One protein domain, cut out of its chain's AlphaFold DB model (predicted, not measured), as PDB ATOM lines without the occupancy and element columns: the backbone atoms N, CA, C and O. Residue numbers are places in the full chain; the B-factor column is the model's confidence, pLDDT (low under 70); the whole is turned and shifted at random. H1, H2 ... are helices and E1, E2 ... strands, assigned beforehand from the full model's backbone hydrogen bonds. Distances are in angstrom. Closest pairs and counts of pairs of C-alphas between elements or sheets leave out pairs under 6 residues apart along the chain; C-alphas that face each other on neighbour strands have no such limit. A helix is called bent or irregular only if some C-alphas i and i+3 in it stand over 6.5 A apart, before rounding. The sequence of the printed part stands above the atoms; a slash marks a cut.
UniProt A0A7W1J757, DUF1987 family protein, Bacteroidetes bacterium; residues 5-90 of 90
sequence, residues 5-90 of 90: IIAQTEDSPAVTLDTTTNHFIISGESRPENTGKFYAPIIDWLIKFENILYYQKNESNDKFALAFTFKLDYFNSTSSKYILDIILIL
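What this domain is: This is residues 5 to 90 of the 90 residues of the protein "DUF1987 family protein" of Bacteroidetes bacterium (UniProt A0A7W1J757). A small three-stranded sheet makes one layer and two helices side by side make another: H2 runs along the sheet over E3, while the longer H1, next to H2, only grazes the sheet. The loop of residues 57 to 63, of which 57 belongs to H1, sticks out at one end of the long axis. The printed part has 86 residues, with three named strands and two named helices in the order E1, E2, H1, E3, H2; the sheet is mixed, in the order E1, E2, E3, and the class is mixed, helices and strands. The whole is compact, with a radius of gyration of the C-alphas of 13.6 A, and spans 43 by 20 by 17 A.

Where its parts are: Residues 5 to 6 pair briefly, antiparallel, with residues 15 to 16 of E1. E1 is residues 14 to 18, 12.7 A from first to last C-alpha, and begins at C-alpha 14 at (197.207, 210.970, 154.539). E2 is residues 23 to 30, 19.6 A. H1 is residues 35 to 57, 32.1 A, beginning at C-alpha 35 at (208.340, 204.228, 150.813). H1 has a kink of 26 degrees near residue 42 and is irregular, but only just: C-alphas 38 and 41 are 6.9 A apart. E3 is residues 67 to 75, 20.6 A, and bends by 67 degrees at residue 72. H2 is residues 77 to 89, 19.1 A, ending at C-alpha 89 at (195.138, 192.175, 150.266).

How they stand to each other: E1 and E2 form a hairpin, antiparallel at 172 degrees, with N 14 and O 27 at 2.8 A, within hydrogen-bond range. E2, the inner strand, is parallel to E3 at 4 degrees, with N 26 and O 69 at 3.0 A and N 71 and O 26 at 2.8 A, within the same range. E2, H1 and E3 form a strand-helix-strand unit, two parallel neighbour strands with a helix between them in the chain, and its crossover is right-handed. The sheet is twisted, its C-alphas lying up to 4.2 A off the best plane. H1 only grazes the sheet, with its residues 38 to 46. H2 is on the sheet at a height of 8.0 A; it is only just over E3, on which 3 of its C-alphas fall, and runs along the strands, at 7 degrees to E3 on the local plane. H1 and H2 touch, closest at the C-alphas of Thr 35 and Ser 79, 6.2 A, and run the same way at a shallow tilt of 11 degrees. O i to N i+4 pairs are within hydrogen-bond range in 17 of 19 cases in H1 and 7 of 9 in H2.

The domain as a whole: The two C-alphas farthest apart, those of Glu 33 and Ser 60, are 43.4 A apart. The printed part has no cut and no long link. Mean pLDDT of the printed part is 90.9; residues 55 to 63 are under 70.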
ATOM      1  N   ILE A   5     195.335 206.160 161.617       98.12
ATOM      2  CA  ILE A   5     195.402 207.544 161.144       98.12
ATOM      3  C   ILE A   5     196.865 207.932 160.940       98.12
ATOM      4  O   ILE A   5     197.664 207.876 161.873       98.12
ATOM      5  N   ILE A   6     197.207 208.348 159.723       98.31
ATOM      6  CA  ILE A   6     198.518 208.899 159.369       98.31
ATOM      7  C   ILE A   6     198.280 210.271 158.746       98.31
ATOM      8  O   ILE A   6     197.515 210.400 157.789       98.31
ATOM      9  N   ALA A   7     198.917 211.298 159.306       98.06
ATOM     10  CA  ALA A   7     198.829 212.653 158.782       98.06
ATOM     11  C   ALA A   7     199.590 212.775 157.454       98.06
ATOM     12  O   ALA A   7     200.661 212.191 157.282       98.06
ATOM     13  N   GLN A   8     199.041 213.569 156.538       97.62
ATOM     14  CA  GLN A   8     199.715 213.928 155.294       97.62
ATOM     15  C   GLN A   8     200.991 214.732 155.585       97.62
ATOM     16  O   GLN A   8     201.025 215.550 156.507       97.62
ATOM     17  N   THR A   9     202.020 214.529 154.764       97.38
ATOM     18  CA  THR A   9     203.201 215.399 154.695       97.38
ATOM     19  C   THR A   9     203.336 215.971 153.284       97.38
ATOM     20  O   THR A   9     202.473 215.743 152.437       97.38
ATOM     21  N   GLU A  10     204.404 216.721 153.018       96.50
ATOM     22  CA  GLU A  10     204.707 217.199 151.664       96.50
ATOM     23  C   GLU A  10     204.845 216.044 150.659       96.50
ATOM     24  O   GLU A  10     204.400 216.160 149.522       96.50
ATOM     25  N   ASP A  11     205.392 214.907 151.102       96.88
ATOM     26  CA  ASP A  11     205.781 213.805 150.218       96.88
ATOM     27  C   ASP A  11     205.018 212.499 150.477       96.88
ATOM     28  O   ASP A  11     205.182 211.530 149.731       96.88
ATOM     29  N   SER A  12     204.216 212.429 151.542       97.94
ATOM     30  CA  SER A  12     203.496 211.215 151.939       97.94
ATOM     31  C   SER A  12     201.997 211.458 152.100       97.94
ATOM     32  O   SER A  12     201.608 212.475 152.686       97.94
ATOM     33  N   PRO A  13     201.146 210.502 151.690       98.44
ATOM     34  CA  PRO A  13     199.711 210.703 151.716       98.44
ATOM     35  C   PRO A  13     199.184 210.649 153.152       98.44
ATOM     36  O   PRO A  13     199.772 210.012 154.030       98.44
ATOM     37  N   ALA A  14     198.038 211.282 153.383       98.62
ATOM     38  CA  ALA A  14     197.207 210.970 154.539       98.62
ATOM     39  C   ALA A  14     196.606 209.570 154.386       98.62
ATOM     40  O   ALA A  14     196.239 209.151 153.285       98.62
ATOM     41  N   VAL A  15     196.460 208.869 155.509       98.69
ATOM     42  CA  VAL A  15     195.816 207.554 155.580       98.69
ATOM     43  C   VAL A  15     194.792 207.579 156.697       98.69
ATOM     44  O   VAL A  15     195.096 207.985 157.816       98.69
ATOM     45  N   THR A  16     193.571 207.159 156.396       98.50
ATOM     46  CA  THR A  16     192.488 206.993 157.365       98.50
ATOM     47  C   THR A  16     191.827 205.654 157.111       98.50
ATOM     48  O   THR A  16     191.139 205.500 156.110       98.50
ATOM     49  N   LEU A  17     192.051 204.682 157.993       97.31
ATOM     50  CA  LEU A  17     191.387 203.379 157.967       97.31
ATOM     51  C   LEU A  17     190.405 203.326 159.141       97.31
ATOM     52  O   LEU A  17     190.773 202.917 160.241       97.31
ATOM     53  N   ASP A  18     189.190 203.837 158.938       95.12
ATOM     54  CA  ASP A  18     188.193 203.971 159.999       95.12
ATOM     55  C   ASP A  18     187.345 202.702 160.156       95.12
ATOM     56  O   ASP A  18     186.487 202.397 159.325       95.12
ATOM     57  N   THR A  19     187.559 201.967 161.249       90.38
ATOM     58  CA  THR A  19     186.835 200.719 161.548       90.38
ATOM     59  C   THR A  19     185.414 200.944 162.053       90.38
ATOM     60  O   THR A  19     184.637 199.994 162.113       90.38
ATOM     61  N   THR A  20     185.048 202.179 162.413       89.56
ATOM     62  CA  THR A  20     183.684 202.501 162.856       89.56
ATOM     63  C   THR A  20     182.739 202.678 161.673       89.56
ATOM     64  O   THR A  20     181.590 202.242 161.729       89.56
ATOM     65  N   THR A  21     183.233 203.282 160.589       89.88
ATOM     66  CA  THR A  21     182.458 203.563 159.373       89.88
ATOM     67  C   THR A  21     182.760 202.609 158.219       89.88
ATOM     68  O   THR A  21     182.007 202.592 157.250       89.88
ATOM     69  N   ASN A  22     183.829 201.807 158.309       89.38
ATOM     70  CA  ASN A  22     184.363 200.989 157.213       89.38
ATOM     71  C   ASN A  22     184.688 201.817 155.955       89.38
ATOM     72  O   ASN A  22     184.572 201.344 154.821       89.38
ATOM     73  N   HIS A  23     185.098 203.070 156.158       93.75
ATOM     74  CA  HIS A  23     185.563 203.959 155.102       93.75
ATOM     75  C   HIS A  23     187.068 204.155 155.220       93.75
ATOM     76  O   HIS A  23     187.571 204.795 156.146       93.75
ATOM     77  N   PHE A  24     187.788 203.577 154.267       97.25
ATOM     78  CA  PHE A  24     189.237 203.640 154.188       97.25
ATOM     79  C   PHE A  24     189.638 204.590 153.068       97.25
ATOM     80  O   PHE A  24     189.120 204.512 151.955       97.25
ATOM     81  N   ILE A  25     190.545 205.515 153.362       98.44
ATOM     82  CA  ILE A  25     190.978 206.551 152.431       98.44
ATOM     83  C   ILE A  25     192.494 206.703 152.511       98.44
ATOM     84  O   ILE A  25     193.056 206.860 153.594       98.44
ATOM     85  N   ILE A  26     193.141 206.708 151.346       98.50
ATOM     86  CA  ILE A  26     194.522 207.165 151.170       98.50
ATOM     87  C   ILE A  26     194.485 208.372 150.237       98.50
ATOM     88  O   ILE A  26     193.966 208.258 149.126       98.50
ATOM     89  N   SER A  27     195.004 209.523 150.669       98.62
ATOM     90  CA  SER A  27     194.877 210.777 149.915       98.62
ATOM     91  C   SER A  27     196.123 211.659 149.909       98.62
ATOM     92  O   SER A  27     196.809 211.741 150.922       98.62
ATOM     93  N   GLY A  28     196.353 212.382 148.812       98.31
ATOM     94  CA  GLY A  28     197.465 213.332 148.656       98.31
ATOM     95  C   GLY A  28     198.593 212.818 147.757       98.31
ATOM     96  O   GLY A  28     198.387 211.933 146.922       98.31
ATOM     97  N   GLU A  29     199.796 213.369 147.923       97.88
ATOM     98  CA  GLU A  29     200.994 212.924 147.203       97.88
ATOM     99  C   GLU A  29     201.626 211.692 147.854       97.88
ATOM    100  O   GLU A  29     201.757 211.618 149.070       97.88
ATOM    101  N   SER A  30     202.074 210.736 147.038       98.38
ATOM    102  CA  SER A  30     202.770 209.538 147.499       98.38
ATOM    103  C   SER A  30     204.110 209.340 146.809       98.38
ATOM    104  O   SER A  30     204.281 208.534 145.886       98.38
ATOM    105  N   ARG A  31     205.102 210.054 147.324       97.81
ATOM    106  CA  ARG A  31     206.520 209.928 146.977       97.81
ATOM    107  C   ARG A  31     207.430 209.977 148.220       97.81
ATOM    108  O   ARG A  31     208.458 210.647 148.170       97.81
ATOM    109  N   PRO A  32     207.103 209.267 149.319       97.06
ATOM    110  CA  PRO A  32     207.900 209.325 150.539       97.06
ATOM    111  C   PRO A  32     209.328 208.838 150.283       97.06
ATOM    112  O   PRO A  32     209.521 207.816 149.615       97.06
ATOM    113  N   GLU A  33     210.306 209.519 150.886       94.44
ATOM    114  CA  GLU A  33     211.738 209.197 150.787       94.44
ATOM    115  C   GLU A  33     212.021 207.719 151.102       94.44
ATOM    116  O   GLU A  33     212.735 207.038 150.367       94.44
ATOM    117  N   ASN A  34     211.393 207.191 152.161       96.25
ATOM    118  CA  ASN A  34     211.415 205.769 152.489       96.25
ATOM    119  C   ASN A  34     210.014 205.156 152.372       96.25
ATOM    120  O   ASN A  34     209.282 205.006 153.355       96.25
ATOM    121  N   THR A  35     209.654 204.786 151.146       96.25
ATOM    122  CA  THR A  35     208.340 204.228 150.813       96.25
ATOM    123  C   THR A  35     208.033 202.933 151.562       96.25
ATOM    124  O   THR A  35     206.931 202.780 152.082       96.25
ATOM    125  N   GLY A  36     209.012 202.038 151.720       97.12
ATOM    126  CA  GLY A  36     208.806 200.793 152.464       97.12
ATOM    127  C   GLY A  36     208.487 201.024 153.935       97.12
ATOM    128  O   GLY A  36     207.547 200.434 154.459       97.12
ATOM    129  N   LYS A  37     209.203 201.944 154.590       97.88
ATOM    130  CA  LYS A  37     208.920 202.314 155.981       97.88
ATOM    131  C   LYS A  37     207.546 202.971 156.134       97.88
ATOM    132  O   LYS A  37     206.896 202.754 157.152       97.88
ATOM    133  N   PHE A  38     207.112 203.757 155.147       98.38
ATOM    134  CA  PHE A  38     205.798 204.398 155.160       98.38
ATOM    135  C   PHE A  38     204.651 203.383 155.033       98.38
ATOM    136  O   PHE A  38     203.705 203.433 155.814       98.38
ATOM    137  N   TYR A  39     204.741 202.446 154.083       98.38
ATOM    138  CA  TYR A  39     203.656 201.496 153.810       98.38
ATOM    139  C   TYR A  39     203.632 200.273 154.730       98.38
ATOM    140  O   TYR A  39     202.565 199.687 154.895       98.38
ATOM    141  N   ALA A  40     204.750 199.908 155.362       98.06
ATOM    142  CA  ALA A  40     204.811 198.787 156.304       98.06
ATOM    143  C   ALA A  40     203.679 198.792 157.357       98.06
ATOM    144  O   ALA A  40     202.935 197.813 157.414       98.06
ATOM    145  N   PRO A  41     203.447 199.873 158.133       97.50
ATOM    146  CA  PRO A  41     202.359 199.886 159.113       97.50
ATOM    147  C   PRO A  41     200.959 199.802 158.486       97.50
ATOM    148  O   PRO A  41     200.039 199.319 159.139       97.50
ATOM    149  N   ILE A  42     200.784 200.256 157.241       98.06
ATOM    150  CA  ILE A  42     199.502 200.201 156.520       98.06
ATOM    151  C   ILE A  42     199.207 198.755 156.111       98.06
ATOM    152  O   ILE A  42     198.117 198.250 156.360       98.06
ATOM    153  N   ILE A  43     200.199 198.073 155.536       97.75
ATOM    154  CA  ILE A  43     200.100 196.670 155.121       97.75
ATOM    155  C   ILE A  43     199.875 195.764 156.333       97.75
ATOM    156  O   ILE A  43     198.946 194.960 156.331       97.75
ATOM    157  N   ASP A  44     200.653 195.944 157.402       97.06
ATOM    158  CA  ASP A  44     200.494 195.171 158.639       97.06
ATOM    159  C   ASP A  44     199.095 195.335 159.244       97.06
ATOM    160  O   ASP A  44     198.537 194.397 159.823       97.06
ATOM    161  N   TRP A  45     198.524 196.536 159.134       97.38
ATOM    162  CA  TRP A  45     197.169 196.812 159.587       97.38
ATOM    163  C   TRP A  45     196.140 196.081 158.715       97.38
ATOM    164  O   TRP A  45     195.260 195.409 159.252       97.38
ATOM    165  N   LEU A  46     196.279 196.139 157.388       95.62
ATOM    166  CA  LEU A  46     195.355 195.494 156.451       95.62
ATOM    167  C   LEU A  46     195.368 193.970 156.564       95.62
ATOM    168  O   LEU A  46     194.299 193.375 156.613       95.62
ATOM    169  N   ILE A  47     196.538 193.344 156.723       94.50
ATOM    170  CA  ILE A  47     196.644 191.890 156.936       94.50
ATOM    171  C   ILE A  47     195.906 191.472 158.216       94.50
ATOM    172  O   ILE A  47     195.181 190.478 158.248       94.50
ATOM    173  N   LYS A  48     196.064 192.222 159.312       93.06
ATOM    174  CA  LYS A  48     195.340 191.934 160.564       93.06
ATOM    175  C   LYS A  48     193.835 192.129 160.397       93.06
ATOM    176  O   LYS A  48     193.061 191.341 160.935       93.06
ATOM    177  N   PHE A  49     193.430 193.156 159.659       90.50
ATOM    178  CA  PHE A  49     192.032 193.438 159.370       90.50
ATOM    179  C   PHE A  49     191.383 192.349 158.501       90.50
ATOM    180  O   PHE A  49     190.313 191.860 158.853       90.50
ATOM    181  N   GLU A  50     192.053 191.896 157.439       87.06
ATOM    182  CA  GLU A  50     191.615 190.787 156.578       87.06
ATOM    183  C   GLU A  50     191.372 189.510 157.394       87.06
ATOM    184  O   GLU A  50     190.315 188.889 157.282       87.06
ATOM    185  N   ASN A  51     192.298 189.161 158.295       84.38
ATOM    186  CA  ASN A  51     192.132 188.008 159.180       84.38
ATOM    187  C   ASN A  51     190.867 188.123 160.049       84.38
ATOM    188  O   ASN A  51     190.149 187.139 160.215       84.38
ATOM    189  N   ILE A  52     190.550 189.313 160.572       82.62
ATOM    190  CA  ILE A  52     189.316 189.548 161.343       82.62
ATOM    191  C   ILE A  52     188.079 189.359 160.454       82.62
ATOM    192  O   ILE A  52     187.130 188.689 160.866       82.62
ATOM    193  N   LEU A  53     188.094 189.908 159.236       76.94
ATOM    194  CA  LEU A  53     186.986 189.764 158.291       76.94
ATOM    195  C   LEU A  53     186.769 188.316 157.857       76.94
ATOM    196  O   LEU A  53     185.621 187.893 157.750       76.94
ATOM    197  N   TYR A  54     187.834 187.542 157.647       70.94
ATOM    198  CA  TYR A  54     187.735 186.123 157.307       70.94
ATOM    199  C   TYR A  54     186.924 185.350 158.357       70.94
ATOM    200  O   TYR A  54     186.031 184.576 158.008       70.94
ATOM    201  N   TYR A  55     187.161 185.608 159.648       64.12
ATOM    202  CA  TYR A  55     186.379 184.988 160.721       64.12
ATOM    203  C   TYR A  55     184.923 185.475 160.751       64.12
ATOM    204  O   TYR A  55     184.029 184.668 160.985       64.12
ATOM    205  N   GLN A  56     184.663 186.751 160.452       64.94
ATOM    206  CA  GLN A  56     183.309 187.324 160.448       64.94
ATOM    207  C   GLN A  56     182.468 186.906 159.228       64.94
ATOM    208  O   GLN A  56     181.257 186.728 159.337       64.94
ATOM    209  N   LYS A  57     183.088 186.709 158.059       58.75
ATOM    210  CA  LYS A  57     182.406 186.327 156.808       58.75
ATOM    211  C   LYS A  57     181.879 184.888 156.839       58.75
ATOM    212  O   LYS A  57     180.900 184.580 156.164       58.75
ATOM    213  N   ASN A  58     182.482 184.027 157.660       58.38
ATOM    214  CA  ASN A  58     181.987 182.671 157.914       58.38
ATOM    215  C   ASN A  58     180.696 182.651 158.761       58.38
ATOM    216  O   ASN A  58     180.000 181.637 158.791       58.38
ATOM    217  N   GLU A  59     180.321 183.777 159.378       57.75
ATOM    218  CA  GLU A  59     179.067 183.966 160.112       57.75
ATOM    219  C   GLU A  59     178.041 184.772 159.287       57.75
ATOM    220  O   GLU A  59     177.576 185.815 159.723       57.75
ATOM    221  N   SER A  60     177.696 184.319 158.070       52.06
ATOM    222  CA  SER A  60     176.496 184.709 157.276       52.06
ATOM    223  C   SER A  60     175.967 186.152 157.444       52.06
ATOM    224  O   SER A  60     174.766 186.361 157.629       52.06
ATOM    225  N   ASN A  61     176.835 187.164 157.386       54.78
ATOM    226  CA  ASN A  61     176.433 188.564 157.518       54.78
ATOM    227  C   ASN A  61     176.672 189.301 156.196       54.78
ATOM    228  O   ASN A  61     177.702 189.939 155.990       54.78
ATOM    229  N   ASP A  62     175.670 189.263 155.314       58.22
ATOM    230  CA  ASP A  62     175.612 189.958 154.009       58.22
ATOM    231  C   ASP A  62     175.640 191.505 154.102       58.22
ATOM    232  O   ASP A  62     175.355 192.211 153.136       58.22
ATOM    233  N   LYS A  63     175.954 192.076 155.271       59.62
ATOM    234  CA  LYS A  63     175.856 193.519 155.552       59.62
ATOM    235  C   LYS A  63     177.197 194.244 155.644       59.62
ATOM    236  O   LYS A  63     177.206 195.444 155.908       59.62
ATOM    237  N   PHE A  64     178.320 193.554 155.451       70.56
ATOM    238  CA  PHE A  64     179.627 194.198 155.534       70.56
ATOM    239  C   PHE A  64     179.998 194.869 154.205       70.56
ATOM    240  O   PHE A  64     180.405 194.206 153.253       70.56
ATOM    241  N   ALA A  65     179.853 196.194 154.145       78.69
ATOM    242  CA  ALA A  65     180.321 197.017 153.037       78.69
ATOM    243  C   ALA A  65     181.569 197.794 153.475       78.69
ATOM    244  O   ALA A  65     181.501 198.609 154.395       78.69
ATOM    245  N   LEU A  66     182.694 197.534 152.810       86.81
ATOM    246  CA  LEU A  66     183.939 198.282 152.963       86.81
ATOM    247  C   LEU A  66     184.130 199.171 151.739       86.81
ATOM    248  O   LEU A  66     184.117 198.675 150.613       86.81
ATOM    249  N   ALA A  67     184.340 200.468 151.950       91.50
ATOM    250  CA  ALA A  67     184.727 201.374 150.876       91.50
ATOM    251  C   ALA A  67     186.200 201.744 151.032       91.50
ATOM    252  O   ALA A  67     186.574 202.391 152.010       91.50
ATOM    253  N   PHE A  68     187.026 201.369 150.054       96.31
ATOM    254  CA  PHE A  68     188.423 201.790 149.982       96.31
ATOM    255  C   PHE A  68     188.602 202.813 148.860       96.31
ATOM    256  O   PHE A  68     188.383 202.515 147.688       96.31
ATOM    257  N   THR A  69     189.005 204.031 149.216       97.62
ATOM    258  CA  THR A  69     189.181 205.142 148.279       97.62
ATOM    259  C   THR A  69     190.647 205.537 148.177       97.62
ATOM    260  O   THR A  69     191.265 205.957 149.155       97.62
ATOM    261  N   PHE A  70     191.188 205.490 146.962       97.62
ATOM    262  CA  PHE A  70     192.476 206.094 146.637       97.62
ATOM    263  C   PHE A  70     192.229 207.468 146.008       97.62
ATOM    264  O   PHE A  70     191.752 207.567 144.880       97.62
ATOM    265  N   LYS A  71     192.544 208.536 146.743       98.06
ATOM    266  CA  LYS A  71     192.442 209.936 146.305       98.06
ATOM    267  C   LYS A  71     193.841 210.546 146.185       98.06
ATOM    268  O   LYS A  71     194.195 211.476 146.908       98.06
ATOM    269  N   LEU A  72     194.659 209.946 145.330       97.94
ATOM    270  CA  LEU A  72     196.056 210.326 145.151       97.94
ATOM    271  C   LEU A  72     196.192 211.390 144.063       97.94
ATOM    272  O   LEU A  72     195.692 211.199 142.956       97.94
ATOM    273  N   ASP A  73     196.908 212.465 144.374       97.12
ATOM    274  CA  ASP A  73     197.215 213.530 143.412       97.12
ATOM    275  C   ASP A  73     198.392 213.122 142.512       97.12
ATOM    276  O   ASP A  73     198.394 213.348 141.302       97.12
ATOM    277  N   TYR A  74     199.384 212.457 143.110       97.75
ATOM    278  CA  TYR A  74     200.548 211.888 142.439       97.75
ATOM    279  C   TYR A  74     201.075 210.688 143.229       97.75
ATOM    280  O   TYR A  74     201.038 210.680 144.458       97.75
ATOM    281  N   PHE A  75     201.627 209.688 142.544       98.25
ATOM    282  CA  PHE A  75     202.410 208.629 143.175       98.25
ATOM    283  C   PHE A  75     203.534 208.168 142.245       98.25
ATOM    284  O   PHE A  75     203.357 208.081 141.030       98.25
ATOM    285  N   ASN A  76     204.707 207.876 142.809       97.25
ATOM    286  CA  ASN A  76     205.850 207.396 142.031       97.25
ATOM    287  C   ASN A  76     205.820 205.863 141.836       97.25
ATOM    288  O   ASN A  76     204.988 205.150 142.401       97.25
ATOM    289  N   SER A  77     206.771 205.336 141.056       97.81
ATOM    290  CA  SER A  77     206.870 203.899 140.747       97.81
ATOM    291  C   SER A  77     207.171 203.003 141.955       97.81
ATOM    292  O   SER A  77     206.919 201.801 141.903       97.81
ATOM    293  N   THR A  78     207.746 203.541 143.033       97.25
ATOM    294  CA  THR A  78     207.952 202.767 144.264       97.25
ATOM    295  C   THR A  78     206.640 202.668 145.035       97.25
ATOM    296  O   THR A  78     206.239 201.566 145.399       97.25
ATOM    297  N   SER A  79     205.922 203.783 145.202       98.12
ATOM    298  CA  SER A  79     204.594 203.816 145.827       98.12
ATOM    299  C   SER A  79     203.587 202.947 145.082       98.12
ATOM    300  O   SER A  79     202.788 202.269 145.718       98.12
ATOM    301  N   SER A  80     203.649 202.888 143.745       97.94
ATOM    302  CA  SER A  80     202.738 202.051 142.953       97.94
ATOM    303  C   SER A  80     202.835 200.561 143.294       97.94
ATOM    304  O   SER A  80     201.828 199.865 143.217       97.94
ATOM    305  N   LYS A  81     204.018 200.066 143.689       97.75
ATOM    306  CA  LYS A  81     204.193 198.667 144.120       97.75
ATOM    307  C   LYS A  81     203.426 198.395 145.410       97.75
ATOM    308  O   LYS A  81     202.662 197.447 145.467       97.75
ATOM    309  N   TYR A  82     203.544 199.287 146.389       98.06
ATOM    310  CA  TYR A  82     202.825 199.150 147.655       98.06
ATOM    311  C   TYR A  82     201.318 199.365 147.511       98.06
ATOM    312  O   TYR A  82     200.536 198.716 148.195       98.06
ATOM    313  N   ILE A  83     200.885 200.246 146.605       97.88
ATOM    314  CA  ILE A  83     199.461 200.388 146.271       97.88
ATOM    315  C   ILE A  83     198.928 199.086 145.661       97.88
ATOM    316  O   ILE A  83     197.840 198.652 146.029       97.88
ATOM    317  N   LEU A  84     199.691 198.444 144.770       97.69
ATOM    318  CA  LEU A  84     199.332 197.129 144.242       97.69
ATOM    319  C   LEU A  84     199.258 196.078 145.358       97.69
ATOM    320  O   LEU A  84     198.279 195.342 145.405       97.69
ATOM    321  N   ASP A  85     200.228 196.047 146.275       96.88
ATOM    322  CA  ASP A  85     200.209 195.129 147.422       96.88
ATOM    323  C   ASP A  85     198.949 195.329 148.284       96.88
ATOM    324  O   ASP A  85     198.309 194.355 148.666       96.88
ATOM    325  N   ILE A  86     198.536 196.580 148.528       96.31
ATOM    326  CA  ILE A  86     197.277 196.894 149.224       96.31
ATOM    327  C   ILE A  86     196.075 196.326 148.463       96.31
ATOM    328  O   ILE A  86     195.221 195.691 149.072       96.31
ATOM    329  N   ILE A  87     196.001 196.539 147.146       94.62
ATOM    330  CA  ILE A  87     194.888 196.049 146.317       94.62
ATOM    331  C   ILE A  87     194.817 194.516 146.321       94.62
ATOM    332  O   ILE A  87     193.726 193.973 146.227       94.62
ATOM    333  N   LEU A  88     195.953 193.822 146.429       93.44
ATOM    334  CA  LEU A  88     195.999 192.359 146.490       93.44
ATOM    335  C   LEU A  88     195.554 191.781 147.844       93.44
ATOM    336  O   LEU A  88     195.209 190.605 147.892       93.44
ATOM    337  N   ILE A  89     195.597 192.574 148.922       90.88
ATOM    338  CA  ILE A  89     195.138 192.175 150.266       90.88
ATOM    339  C   ILE A  89     193.619 192.362 150.425       90.88
ATOM    340  O   ILE A  89     192.987 191.630 151.182       90.88
ATOM    341  N   LEU A  90     193.046 193.378 149.770       84.44
ATOM    342  CA  LEU A  90     191.614 193.707 149.835       84.44
ATOM    343  C   LEU A  90     190.749 192.712 149.048       84.44
ATOM    344  O   LEU A  90     189.637 192.415 149.544       84.44
TER     345      LEU A  90